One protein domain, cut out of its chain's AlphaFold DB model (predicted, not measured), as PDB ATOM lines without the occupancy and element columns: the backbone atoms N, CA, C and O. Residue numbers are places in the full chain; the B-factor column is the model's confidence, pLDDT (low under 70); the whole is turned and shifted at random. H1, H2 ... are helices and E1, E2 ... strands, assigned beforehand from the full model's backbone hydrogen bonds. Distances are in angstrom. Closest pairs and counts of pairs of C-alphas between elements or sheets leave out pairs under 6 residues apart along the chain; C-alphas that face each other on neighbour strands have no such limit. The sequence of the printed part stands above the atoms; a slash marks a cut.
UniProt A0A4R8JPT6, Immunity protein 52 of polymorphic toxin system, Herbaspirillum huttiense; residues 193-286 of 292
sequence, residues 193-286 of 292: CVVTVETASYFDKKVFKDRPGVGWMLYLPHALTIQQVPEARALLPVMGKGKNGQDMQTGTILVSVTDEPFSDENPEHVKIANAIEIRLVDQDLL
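AT A GLANCE: This is residues 193 to 286 of the 292 residues of the protein "Immunity protein 52 of polymorphic toxin system" of Herbaspirillum huttiense (UniProt A0A4R8JPT6). A narrow, curled sheet of four strands runs along the longest axis, with the hairpin of E3 and E4 reaching to one end of that axis and the single helix H1 grazing the sheet toward the other end. Long links without named elements, residues 200 to 216 and 221 to 233, join the first three strands. The printed part has 94 residues with four named strands and then one named helix, in the order E1, E2, E3, E4, H1; the sheet runs E1, E2, E4, E3, and its neighbours are antiparallel. The class is mixed, helices and strands, with 43 residues, under half, in named elements. The whole is compact, with a radius of gyration of the C-alphas of 13.4 A, yet elongated in outline, spanning 46 by 28 by 24 A.

IN THESE COORDINATES: E1 is residues 194 to 199, 16.4 A from first to last C-alpha, and begins with C-alpha 194 at (60.473, 63.522, 76.902). E2 is residues 217 to 220, 10.2 A long. E3 is residues 234 to 241, 22.7 A long. E4 is residues 247 to 255, 22.8 A long, and bends by 56 degrees at residue 250. H1 is residues 267 to 282, 22.1 A long, and ends with C-alpha 282 at (59.324, 81.705, 75.218).

HOW THE PARTS SIT: E1, an edge strand, forms a hairpin with E2, at 168 degrees; N 197 and O 217 are 2.8 A apart, within hydrogen-bond range. E2 and E4, the inner strands, are antiparallel neighbours at 147 degrees, with N 254 and O 218 at 2.8 A. E3, the other edge strand, forms a hairpin with E4 at 154 degrees, with N 236 and O 253 at 2.8 A and N 248 and O 240 at 2.9 A. E1 and E3 are apart. From edge to edge the way across the sheet turns by 77 degrees, its curl; the sheet is twisted, with C-alphas up to 4.2 A off its best plane. H1 is on the sheet but only grazes it, with residues 272 to 277. H1 and E4 are near each other, with 5 pairs of C-alphas within 10 A. In H1 every O i to N i+4 pair is within hydrogen-bond range.

THE WHOLE: The two C-alphas farthest apart, those of Asn 244 and Glu 265, are 46.4 A apart, while those of Cys 193 and Leu 286, first and last printed, are 10.8 A apart. The printed part has no cut. The link from E3 to E4 is tight; those from E1 to E2, E2 to E3 and E4 to H1 are long. The mean pLDDT of the printed part is 95.0, and no printed residue is under 70.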
ATOM      1  N   CYS A 193      62.771  61.753  79.946       98.12
ATOM      2  CA  CYS A 193      63.025  63.181  79.786       98.12
ATOM      3  C   CYS A 193      61.993  63.827  78.847       98.12
ATOM      4  O   CYS A 193      61.649  64.993  79.021       98.12
ATOM      5  N   VAL A 194      61.515  63.084  77.842       98.50
ATOM      6  CA  VAL A 194      60.473  63.522  76.902       98.50
ATOM      7  C   VAL A 194      59.823  62.320  76.205       98.50
ATOM      8  O   VAL A 194      60.496  61.324  75.938       98.50
ATOM      9  N   VAL A 195      58.530  62.433  75.878       98.75
ATOM     10  CA  VAL A 195      57.838  61.540  74.925       98.75
ATOM     11  C   VAL A 195      57.164  62.391  73.857       98.75
ATOM     12  O   VAL A 195      56.448  63.328  74.200       98.75
ATOM     13  N   THR A 196      57.359  62.074  72.583       98.56
ATOM     14  CA  THR A 196      56.692  62.747  71.457       98.56
ATOM     15  C   THR A 196      55.857  61.752  70.670       98.56
ATOM     16  O   THR A 196      56.343  60.667  70.362       98.56
ATOM     17  N   VAL A 197      54.643  62.139  70.280       98.19
ATOM     18  CA  VAL A 197      53.818  61.429  69.297       98.19
ATOM     19  C   VAL A 197      53.571  62.369  68.133       98.19
ATOM     20  O   VAL A 197      52.927  63.402  68.291       98.19
ATOM     21  N   GLU A 198      54.048  62.011  66.950       95.62
ATOM     22  CA  GLU A 198      53.944  62.847  65.760       95.62
ATOM     23  C   GLU A 198      53.791  62.010  64.488       95.62
ATOM     24  O   GLU A 198      53.802  60.780  64.512       95.62
ATOM     25  N   THR A 199      53.604  62.670  63.348       93.56
ATOM     26  CA  THR A 199      53.772  62.016  62.044       93.56
ATOM     27  C   THR A 199      55.223  62.184  61.607       93.56
ATOM     28  O   THR A 199      55.814  63.237  61.826       93.56
ATOM     29  N   ALA A 200      55.809  61.174  60.963       84.56
ATOM     30  CA  ALA A 200      57.255  61.108  60.712       84.56
ATOM     31  C   ALA A 200      57.834  62.293  59.905       84.56
ATOM     32  O   ALA A 200      59.034  62.545  59.944       84.56
ATOM     33  N   SER A 201      57.005  63.026  59.158       89.31
ATOM     34  CA  SER A 201      57.424  64.209  58.390       89.31
ATOM     35  C   SER A 201      57.117  65.538  59.090       89.31
ATOM     36  O   SER A 201      57.434  66.602  58.554       89.31
ATOM     37  N   TYR A 202      56.548  65.509  60.297       94.88
ATOM     38  CA  TYR A 202      56.375  66.700  61.123       94.88
ATOM     39  C   TYR A 202      57.720  67.319  61.525       94.88
ATOM     40  O   TYR A 202      57.805  68.540  61.673       94.88
ATOM     41  N   PHE A 203      58.797  66.524  61.583       91.81
ATOM     42  CA  PHE A 203      60.152  67.030  61.809       91.81
ATOM     43  C   PHE A 203      60.523  68.183  60.869       91.81
ATOM     44  O   PHE A 203      61.185  69.122  61.304       91.81
ATOM     45  N   ASP A 204      60.067  68.184  59.613       93.44
ATOM     46  CA  ASP A 204      60.342  69.272  58.667       93.44
ATOM     47  C   ASP A 204      59.519  70.534  58.965       93.44
ATOM     48  O   ASP A 204      59.937  71.641  58.619       93.44
ATOM     49  N   LYS A 205      58.405  70.399  59.690       95.75
ATOM     50  CA  LYS A 205      57.419  71.459  59.953       95.75
ATOM     51  C   LYS A 205      57.504  72.091  61.343       95.75
ATOM     52  O   LYS A 205      57.034  73.220  61.489       95.75
ATOM     53  N   LYS A 206      58.125  71.414  62.316       94.44
ATOM     54  CA  LYS A 206      58.365  71.975  63.656       94.44
ATOM     55  C   LYS A 206      59.238  73.229  63.607       94.44
ATOM     56  O   LYS A 206      60.118  73.341  62.737       94.44
ATOM     57  N   VAL A 207      59.035  74.127  64.567       97.69
ATOM     58  CA  VAL A 207      59.672  75.453  64.627       97.69
ATOM     59  C   VAL A 207      61.159  75.351  64.969       97.69
ATOM     60  O   VAL A 207      61.987  76.010  64.340       97.69
ATOM     61  N   PHE A 208      61.513  74.483  65.921       97.88
ATOM     62  CA  PHE A 208      62.874  74.357  66.449       97.88
ATOM     63  C   PHE A 208      63.449  72.967  66.156       97.88
ATOM     64  O   PHE A 208      62.948  71.947  66.634       97.88
ATOM     65  N   LYS A 209      64.509  72.894  65.340       96.50
ATOM     66  CA  LYS A 209      65.101  71.602  64.935       96.50
ATOM     67  C   LYS A 209      65.893  70.921  66.043       96.50
ATOM     68  O   LYS A 209      65.894  69.693  66.106       96.50
ATOM     69  N   ASP A 210      66.470  71.709  66.935       97.75
ATOM     70  CA  ASP A 210      67.274  71.302  68.085       97.75
ATOM     71  C   ASP A 210      66.448  70.935  69.331       97.75
ATOM     72  O   ASP A 210      67.030  70.595  70.360       97.75
ATOM     73  N   ARG A 211      65.110  70.979  69.252       98.19
ATOM     74  CA  ARG A 211      64.188  70.678  70.360       98.19
ATOM     75  C   ARG A 211      63.151  69.614  69.974       98.19
ATOM     76  O   ARG A 211      62.900  69.437  68.772       98.19
ATOM     77  N   PRO A 212      62.536  68.910  70.944       97.75
ATOM     78  CA  PRO A 212      61.403  68.023  70.683       97.75
ATOM     79  C   PRO A 212      60.251  68.761  69.991       97.75
ATOM     80  O   PRO A 212      59.971  69.913  70.319       97.75
ATOM     81  N   GLY A 213      59.605  68.109  69.023       97.00
ATOM     82  CA  GLY A 213      58.383  68.622  68.405       97.00
ATOM     83  C   GLY A 213      57.166  68.325  69.278       97.00
ATOM     84  O   GLY A 213      57.155  67.332  70.006       97.00
ATOM     85  N   VAL A 214      56.137  69.171  69.206       98.12
ATOM     86  CA  VAL A 214      54.858  68.872  69.869       98.12
ATOM     87  C   VAL A 214      54.068  67.835  69.079       98.12
ATOM     88  O   VAL A 214      53.484  66.933  69.673       98.12
ATOM     89  N   GLY A 215      54.042  67.963  67.746       97.44
ATOM     90  CA  GLY A 215      53.309  67.052  66.871       97.44
ATOM     91  C   GLY A 215      51.863  66.885  67.325       97.44
ATOM     92  O   GLY A 215      51.141  67.872  67.467       97.44
ATOM     93  N   TRP A 216      51.451  65.644  67.582       97.81
ATOM     94  CA  TRP A 216      50.166  65.328  68.203       97.81
ATOM     95  C   TRP A 216      50.212  65.490  69.727       97.81
ATOM     96  O   TRP A 216      49.376  66.194  70.301       97.81
ATOM     97  N   MET A 217      51.165  64.819  70.377       98.44
ATOM     98  CA  MET A 217      51.301  64.801  71.830       98.44
ATOM     99  C   MET A 217      52.757  64.974  72.251       98.44
ATOM    100  O   MET A 217      53.653  64.379  71.656       98.44
ATOM    101  N   LEU A 218      52.968  65.713  73.337       98.75
ATOM    102  CA  LEU A 218      54.272  65.903  73.967       98.75
ATOM    103  C   LEU A 218      54.149  65.699  75.473       98.75
ATOM    104  O   LEU A 218      53.385  66.402  76.125       98.75
ATOM    105  N   TYR A 219      54.922  64.784  76.040       98.81
ATOM    106  CA  TYR A 219      55.120  64.675  77.481       98.81
ATOM    107  C   TYR A 219      56.372  65.436  77.913       98.81
ATOM    108  O   TYR A 219      57.433  65.267  77.309       98.81
ATOM    109  N   LEU A 220      56.267  66.188  79.009       98.62
ATOM    110  CA  LEU A 220      57.402  66.780  79.721       98.62
ATOM    111  C   LEU A 220      57.342  66.435  81.224       98.62
ATOM    112  O   LEU A 220      56.248  66.461  81.804       98.62
ATOM    113  N   PRO A 221      58.484  66.166  81.890       97.19
ATOM    114  CA  PRO A 221      58.555  65.766  83.301       97.19
ATOM    115  C   PRO A 221      58.493  66.966  84.262       97.19
ATOM    116  O   PRO A 221      59.274  67.090  85.207       97.19
ATOM    117  N   HIS A 222      57.575  67.898  84.007       93.94
ATOM    118  CA  HIS A 222      57.256  69.001  84.910       93.94
ATOM    119  C   HIS A 222      55.786  69.414  84.790       93.94
ATOM    120  O   HIS A 222      55.078  69.061  83.841       93.94
ATOM    121  N   ALA A 223      55.294  70.104  85.819       95.75
ATOM    122  CA  ALA A 223      53.906  70.531  85.899       95.75
ATOM    123  C   ALA A 223      53.672  71.792  85.054       95.75
ATOM    124  O   ALA A 223      54.294  72.827  85.292       95.75
ATOM    125  N   LEU A 224      52.740  71.705  84.104       96.25
ATOM    126  CA  LEU A 224      52.315  72.808  83.249       96.25
ATOM    127  C   LEU A 224      50.843  73.135  83.473       96.25
ATOM    128  O   LEU A 224      50.012  72.254  83.698       96.25
ATOM    129  N   THR A 225      50.524  74.420  83.368       94.75
ATOM    130  CA  THR A 225      49.170  74.952  83.543       94.75
ATOM    131  C   THR A 225      48.612  75.516  82.238       94.75
ATOM    132  O   THR A 225      49.354  75.941  81.354       94.75
ATOM    133  N   ILE A 226      47.280  75.600  82.143       92.44
ATOM    134  CA  ILE A 226      46.585  76.202  80.988       92.44
ATOM    135  C   ILE A 226      46.999  77.667  80.786       92.44
ATOM    136  O   ILE A 226      47.034  78.147  79.662       92.44
ATOM    137  N   GLN A 227      47.351  78.383  81.857       95.62
ATOM    138  CA  GLN A 227      47.823  79.768  81.763       95.62
ATOM    139  C   GLN A 227      49.195  79.872  81.086       95.62
ATOM    140  O   GLN A 227      49.440  80.833  80.365       95.62
ATOM    141  N   GLN A 228      50.070  78.886  81.303       97.38
ATOM    142  CA  GLN A 228      51.382  78.830  80.656       97.38
ATOM    143  C   GLN A 228      51.283  78.384  79.201       97.38
ATOM    144  O   GLN A 228      52.104  78.803  78.393       97.38
ATOM    145  N   VAL A 229      50.317  77.526  78.857       97.56
ATOM    146  CA  VAL A 229      50.172  76.989  77.496       97.56
ATOM    147  C   VAL A 229      48.709  77.015  77.035       97.56
ATOM    148  O   VAL A 229      48.091  75.961  76.867       97.56
ATOM    149  N   PRO A 230      48.122  78.210  76.834       96.69
ATOM    150  CA  PRO A 230      46.719  78.344  76.441       96.69
ATOM    151  C   PRO A 230      46.432  77.822  75.025       96.69
ATOM    152  O   PRO A 230      45.278  77.566  74.687       96.69
ATOM    153  N   GLU A 231      47.461  77.667  74.190       97.19
ATOM    154  CA  GLU A 231      47.354  77.133  72.831       97.19
ATOM    155  C   GLU A 231      47.114  75.611  72.804       97.19
ATOM    156  O   GLU A 231      46.624  75.088  71.799       97.19
ATOM    157  N   ALA A 232      47.428  74.893  73.890       95.94
ATOM    158  CA  ALA A 232      47.207  73.453  73.979       95.94
ATOM    159  C   ALA A 232      45.708  73.123  74.023       95.94
ATOM    160  O   ALA A 232      44.946  73.694  74.804       95.94
ATOM    161  N   ARG A 233      45.274  72.151  73.211       95.06
ATOM    162  CA  ARG A 233      43.873  71.693  73.197       95.06
ATOM    163  C   ARG A 233      43.527  70.843  74.408       95.06
ATOM    164  O   ARG A 233      42.372  70.831  74.828       95.06
ATOM    165  N   ALA A 234      44.517  70.166  74.980       95.31
ATOM    166  CA  ALA A 234      44.424  69.580  76.307       95.31
ATOM    167  C   ALA A 234      45.790  69.593  77.002       95.31
ATOM    168  O   ALA A 234      46.833  69.462  76.358       95.31
ATOM    169  N   LEU A 235      45.753  69.710  78.328       96.00
ATOM    170  CA  LEU A 235      46.880  69.478  79.225       96.00
ATOM    171  C   LEU A 235      46.464  68.388  80.205       96.00
ATOM    172  O   LEU A 235      45.548  68.582  81.003       96.00
ATOM    173  N   LEU A 236      47.107  67.232  80.109       96.31
ATOM    174  CA  LEU A 236      46.792  66.072  80.928       96.31
ATOM    175  C   LEU A 236      47.873  65.932  82.006       96.31
ATOM    176  O   LEU A 236      49.034  65.677  81.667       96.31
ATOM    177  N   PRO A 237      47.538  66.127  83.292       95.94
ATOM    178  CA  PRO A 237      48.510  65.986  84.363       95.94
ATOM    179  C   PRO A 237      48.913  64.518  84.515       95.94
ATOM    180  O   PRO A 237      48.064  63.625  84.550       95.94
ATOM    181  N   VAL A 238      50.214  64.271  84.649       95.56
ATOM    182  CA  VAL A 238      50.739  62.968  85.060       95.56
ATOM    183  C   VAL A 238      51.029  63.036  86.549       95.56
ATOM    184  O   VAL A 238      51.858  63.830  86.993       95.56
ATOM    185  N   MET A 239      50.314  62.219  87.318       92.50
ATOM    186  CA  MET A 239      50.437  62.164  88.771       92.50
ATOM    187  C   MET A 239      51.453  61.104  89.182       92.50
ATOM    188  O   MET A 239      51.497  60.013  88.620       92.50
ATOM    189  N   GLY A 240      52.239  61.410  90.202       87.56
ATOM    190  CA  GLY A 240      53.146  60.479  90.850       87.56
ATOM    191  C   GLY A 240      53.278  60.798  92.333       87.56
ATOM    192  O   GLY A 240      52.512  61.581  92.897       87.56
ATOM    193  N   LYS A 241      54.264  60.180  92.982       84.12
ATOM    194  CA  LYS A 241      54.516  60.372  94.410       84.12
ATOM    195  C   LYS A 241      55.648  61.370  94.635       84.12
ATOM    196  O   LYS A 241      56.731  61.240  94.071       84.12
ATOM    197  N   GLY A 242      55.399  62.361  95.486       78.94
ATOM    198  CA  GLY A 242      56.417  63.271  95.997       78.94
ATOM    199  C   GLY A 242      57.310  62.613  97.055       78.94
ATOM    200  O   GLY A 242      57.071  61.488  97.492       78.94
ATOM    201  N   LYS A 243      58.324  63.351  97.527       77.06
ATOM    202  CA  LYS A 243      59.321  62.860  98.503       77.06
ATOM    203  C   LYS A 243      58.719  62.319  99.807       77.06
ATOM    204  O   LYS A 243      59.323  61.446 100.417       77.06
ATOM    205  N   ASN A 244      57.542  62.803 100.214       82.94
ATOM    206  CA  ASN A 244      56.872  62.364 101.442       82.94
ATOM    207  C   ASN A 244      55.666  61.450 101.151       82.94
ATOM    208  O   ASN A 244      54.803  61.277 102.008       82.94
ATOM    209  N   GLY A 245      55.576  60.887  99.940       82.31
ATOM    210  CA  GLY A 245      54.499  59.981  99.536       82.31
ATOM    211  C   GLY A 245      53.175  60.662  99.175       82.31
ATOM    212  O   GLY A 245      52.210  59.959  98.869       82.31
ATOM    213  N   GLN A 246      53.105  62.001  99.180       87.69
ATOM    214  CA  GLN A 246      51.914  62.717  98.716       87.69
ATOM    215  C   GLN A 246      51.771  62.644  97.194       87.69
ATOM    216  O   GLN A 246      52.773  62.628  96.476       87.69
ATOM    217  N   ASP A 247      50.533  62.639  96.704       88.38
ATOM    218  CA  ASP A 247      50.269  62.768  95.273       88.38
ATOM    219  C   ASP A 247      50.684  64.155  94.785       88.38
ATOM    220  O   ASP A 247      50.336  65.179  95.377       88.38
ATOM    221  N   MET A 248      51.470  64.183  93.714       91.69
ATOM    222  CA  MET A 248      51.966  65.401  93.087       91.69
ATOM    223  C   MET A 248      52.045  65.192  91.579       91.69
ATOM    224  O   MET A 248      52.349  64.095  91.115       91.69
ATOM    225  N   GLN A 249      51.798  66.246  90.810       93.94
ATOM    226  CA  GLN A 249      52.025  66.217  89.372       93.94
ATOM    227  C   GLN A 249      53.530  66.110  89.094       93.94
ATOM    228  O   GLN A 249      54.304  66.990  89.469       93.94
ATOM    229  N   THR A 250      53.942  65.013  88.466       93.94
ATOM    230  CA  THR A 250      55.333  64.729  88.084       93.94
ATOM    231  C   THR A 250      55.612  65.064  86.624       93.94
ATOM    232  O   THR A 250      56.768  65.162  86.233       93.94
ATOM    233  N   GLY A 251      54.572  65.276  85.820       97.44
ATOM    234  CA  GLY A 251      54.713  65.713  84.441       97.44
ATOM    235  C   GLY A 251      53.399  66.159  83.823       97.44
ATOM    236  O   GLY A 251      52.355  66.188  84.482       97.44
ATOM    237  N   THR A 252      53.448  66.505  82.544       98.56
ATOM    238  CA  THR A 252      52.275  66.943  81.782       98.56
ATOM    239  C   THR A 252      52.353  66.425  80.359       98.56
ATOM    240  O   THR A 252      53.404  66.524  79.730       98.56
ATOM    241  N   ILE A 253      51.239  65.909  79.842       98.62
ATOM    242  CA  ILE A 253      51.074  65.587  78.423       98.62
ATOM    243  C   ILE A 253      50.287  66.725  77.775       98.62
ATOM    244  O   ILE A 253      49.139  66.987  78.137       98.62
ATOM    245  N   LEU A 254      50.910  67.410  76.824       98.19
ATOM    246  CA  LEU A 254      50.284  68.409  75.973       98.19
ATOM    247  C   LEU A 254      49.700  67.731  74.738       98.19
ATOM    248  O   LEU A 254      50.360  66.887  74.136       98.19
ATOM    249  N   VAL A 255      48.491  68.126  74.341       97.69
ATOM    250  CA  VAL A 255      47.822  67.619  73.136       97.69
ATOM    251  C   VAL A 255      47.472  68.788  72.220       97.69
ATOM    252  O   VAL A 255      46.788  69.729  72.639       97.69
ATOM    253  N   SER A 256      47.931  68.738  70.969       97.69
ATOM    254  CA  SER A 256      47.692  69.793  69.971       97.69
ATOM    255  C   SER A 256      46.348  69.657  69.249       97.69
ATOM    256  O   SER A 256      45.759  70.664  68.869       97.69
ATOM    257  N   VAL A 257      45.844  68.432  69.075       95.19
ATOM    258  CA  VAL A 257      44.591  68.117  68.368       95.19
ATOM    259  C   VAL A 257      43.847  67.028  69.140       95.19
ATOM    260  O   VAL A 257      44.434  66.000  69.484       95.19
ATOM    261  N   THR A 258      42.568  67.256  69.444       89.94
ATOM    262  CA  THR A 258      41.752  66.361  70.288       89.94
ATOM    263  C   THR A 258      40.521  65.800  69.578       89.94
ATOM    264  O   THR A 258      40.012  64.760  69.984       89.94
ATOM    265  N   ASP A 259      40.046  66.467  68.534       86.06
ATOM    266  CA  ASP A 259      38.829  66.159  67.783       86.06
ATOM    267  C   ASP A 259      39.056  65.189  66.615       86.06
ATOM    268  O   ASP A 259      38.138  64.463  66.228       86.06
ATOM    269  N   GLU A 260      40.281  65.118  66.093       89.69
ATOM    270  CA  GLU A 260      40.671  64.198  65.024       89.69
ATOM    271  C   GLU A 260      42.150  63.762  65.129       89.69
ATOM    272  O   GLU A 260      42.903  64.305  65.946       89.69
ATOM    273  N   PRO A 261      42.603  62.756  64.353       91.88
ATOM    274  CA  PRO A 261      44.009  62.375  64.339       91.88
ATOM    275  C   PRO A 261      44.890  63.519  63.842       91.88
ATOM    276  O   PRO A 261      44.584  64.170  62.839       91.88
ATOM    277  N   PHE A 262      46.038  63.715  64.488       93.88
ATOM    278  CA  PHE A 262      47.011  64.680  63.995       93.88
ATOM    279  C   PHE A 262      47.482  64.300  62.588       93.88
ATOM    280  O   PHE A 262      47.793  63.142  62.299       93.88
ATOM    281  N   SER A 263      47.595  65.313  61.737       93.50
ATOM    282  CA  SER A 263      48.071  65.204  60.362       93.50
ATOM    283  C   SER A 263      48.957  66.400  60.095       93.50
ATOM    284  O   SER A 263      48.501  67.539  60.172       93.50
ATOM    285  N   ASP A 264      50.216  66.154  59.762       92.31
ATOM    286  CA  ASP A 264      51.127  67.216  59.362       92.31
ATOM    287  C   ASP A 264      50.731  67.830  58.013       92.31
ATOM    288  O   ASP A 264      51.166  68.932  57.700       92.31
ATOM    289  N   GLU A 265      49.910  67.171  57.194       92.81
ATOM    290  CA  GLU A 265      49.360  67.734  55.952       92.81
ATOM    291  C   GLU A 265      48.234  68.749  56.202       92.81
ATOM    292  O   GLU A 265      47.954  69.561  55.321       92.81
ATOM    293  N   ASN A 266      47.637  68.756  57.400       94.69
ATOM    294  CA  ASN A 266      46.679  69.779  57.803       94.69
ATOM    295  C   ASN A 266      47.433  71.012  58.358       94.69
ATOM    296  O   ASN A 266      48.058  70.925  59.421       94.69
ATOM    297  N   PRO A 267      47.384  72.176  57.682       95.69
ATOM    298  CA  PRO A 267      48.107  73.366  58.124       95.69
ATOM    299  C   PRO A 267      47.630  73.899  59.481       95.69
ATOM    300  O   PRO A 267      48.446  74.455  60.212       95.69
ATOM    301  N   GLU A 268      46.360  73.711  59.860       97.12
ATOM    302  CA  GLU A 268      45.877  74.152  61.175       97.12
ATOM    303  C   GLU A 268      46.415  73.261  62.305       97.12
ATOM    304  O   GLU A 268      46.789  73.783  63.354       97.12
ATOM    305  N   HIS A 269      46.569  71.950  62.079       97.25
ATOM    306  CA  HIS A 269      47.221  71.052  63.045       97.25
ATOM    307  C   HIS A 269      48.670  71.472  63.299       97.25
ATOM    308  O   HIS A 269      49.084  71.651  64.445       97.25
ATOM    309  N   VAL A 270      49.425  71.696  62.218       98.19
ATOM    310  CA  VAL A 270      50.819  72.156  62.290       98.19
ATOM    311  C   VAL A 270      50.912  73.509  62.987       98.19
ATOM    312  O   VAL A 270      51.775  73.706  63.834       98.19
ATOM    313  N   LYS A 271      50.015  74.445  62.669       98.50
ATOM    314  CA  LYS A 271      49.993  75.779  63.273       98.50
ATOM    315  C   LYS A 271      49.756  75.733  64.782       98.50
ATOM    316  O   LYS A 271      50.428  76.466  65.501       98.50
ATOM    317  N   ILE A 272      48.841  74.888  65.266       98.38
ATOM    318  CA  ILE A 272      48.589  74.732  66.707       98.38
ATOM    319  C   ILE A 272      49.810  74.120  67.398       98.38
ATOM    320  O   ILE A 272      50.280  74.667  68.393       98.38
ATOM    321  N   ALA A 273      50.363  73.034  66.851       98.62
ATOM    322  CA  ALA A 273      51.551  72.393  67.411       98.62
ATOM    323  C   ALA A 273      52.753  73.361  67.461       98.62
ATOM    324  O   ALA A 273      53.374  73.520  68.511       98.62
ATOM    325  N   ASN A 274      52.992  74.118  66.386       98.75
ATOM    326  CA  ASN A 274      54.027  75.151  66.332       98.75
ATOM    327  C   ASN A 274      53.782  76.295  67.333       98.75
ATOM    328  O   ASN A 274      54.733  76.815  67.916       98.75
ATOM    329  N   ALA A 275      52.528  76.703  67.554       98.81
ATOM    330  CA  ALA A 275      52.204  77.736  68.538       98.81
ATOM    331  C   ALA A 275      52.513  77.275  69.972       98.81
ATOM    332  O   ALA A 275      53.064  78.049  70.756       98.81
ATOM    333  N   ILE A 276      52.241  76.003  70.288       98.75
ATOM    334  CA  ILE A 276      52.623  75.381  71.563       98.75
ATOM    335  C   ILE A 276      54.154  75.349  71.705       98.75
ATOM    336  O   ILE A 276      54.674  75.728  72.752       98.75
ATOM    337  N   GLU A 277      54.891  74.956  70.660       98.75
ATOM    338  CA  GLU A 277      56.364  74.944  70.668       98.75
ATOM    339  C   GLU A 277      56.946  76.333  70.962       98.75
ATOM    340  O   GLU A 277      57.801  76.472  71.837       98.75
ATOM    341  N   ILE A 278      56.457  77.371  70.272       98.81
ATOM    342  CA  ILE A 278      56.870  78.765  70.495       98.81
ATOM    343  C   ILE A 278      56.568  79.186  71.932       98.81
ATOM    344  O   ILE A 278      57.443  79.736  72.597       98.81
ATOM    345  N   ARG A 279      55.361  78.891  72.433       98.50
ATOM    346  CA  ARG A 279      54.947  79.234  73.798       98.50
ATOM    347  C   ARG A 279      55.834  78.591  74.859       98.50
ATOM    348  O   ARG A 279      56.161  79.242  75.851       98.50
ATOM    349  N   LEU A 280      56.194  77.323  74.679       98.56
ATOM    350  CA  LEU A 280      57.063  76.619  75.616       98.56
ATOM    351  C   LEU A 280      58.489  77.178  75.579       98.56
ATOM    352  O   LEU A 280      59.100  77.328  76.632       98.56
ATOM    353  N   VAL A 281      59.020  77.508  74.398       98.44
ATOM    354  CA  VAL A 281      60.366  78.094  74.270       98.44
ATOM    355  C   VAL A 281      60.438  79.506  74.852       98.44
ATOM    356  O   VAL A 281      61.407  79.807  75.537       98.44
ATOM    357  N   ASP A 282      59.414  80.341  74.657       98.31
ATOM    358  CA  ASP A 282      59.324  81.705  75.218       98.31
ATOM    359  C   ASP A 282      59.427  81.737  76.758       98.31
ATOM    360  O   ASP A 282      59.788  82.749  77.351       98.31
ATOM    361  N   GLN A 283      59.138  80.607  77.407       97.88
ATOM    362  CA  GLN A 283      59.179  80.428  78.859       97.88
ATOM    363  C   GLN A 283      60.302  79.482  79.328       97.88
ATOM    364  O   GLN A 283      60.298  79.086  80.492       97.88
ATOM    365  N   ASP A 284      61.226  79.078  78.446       97.31
ATOM    366  CA  ASP A 284      62.284  78.089  78.724       97.31
ATOM    367  C   ASP A 284      61.769  76.714  79.221       97.31
ATOM    368  O   ASP A 284      62.441  75.996  79.961       97.31
ATOM    369  N   LEU A 285      60.573  76.302  78.788       97.62
ATOM    370  CA  LEU A 285      59.907  75.060  79.217       97.62
ATOM    371  C   LEU A 285      60.133  73.863  78.277       97.62
ATOM    372  O   LEU A 285      59.899  72.722  78.680       97.62
ATOM    373  N   LEU A 286      60.571  74.102  77.035       98.19
ATOM    374  CA  LEU A 286      60.893  73.053  76.057       98.19
ATOM    375  C   LEU A 286      62.415  72.893  75.955       98.19
ATOM    376  O   LEU A 286      63.046  73.798  75.420       98.19
TER     377      LEU A 286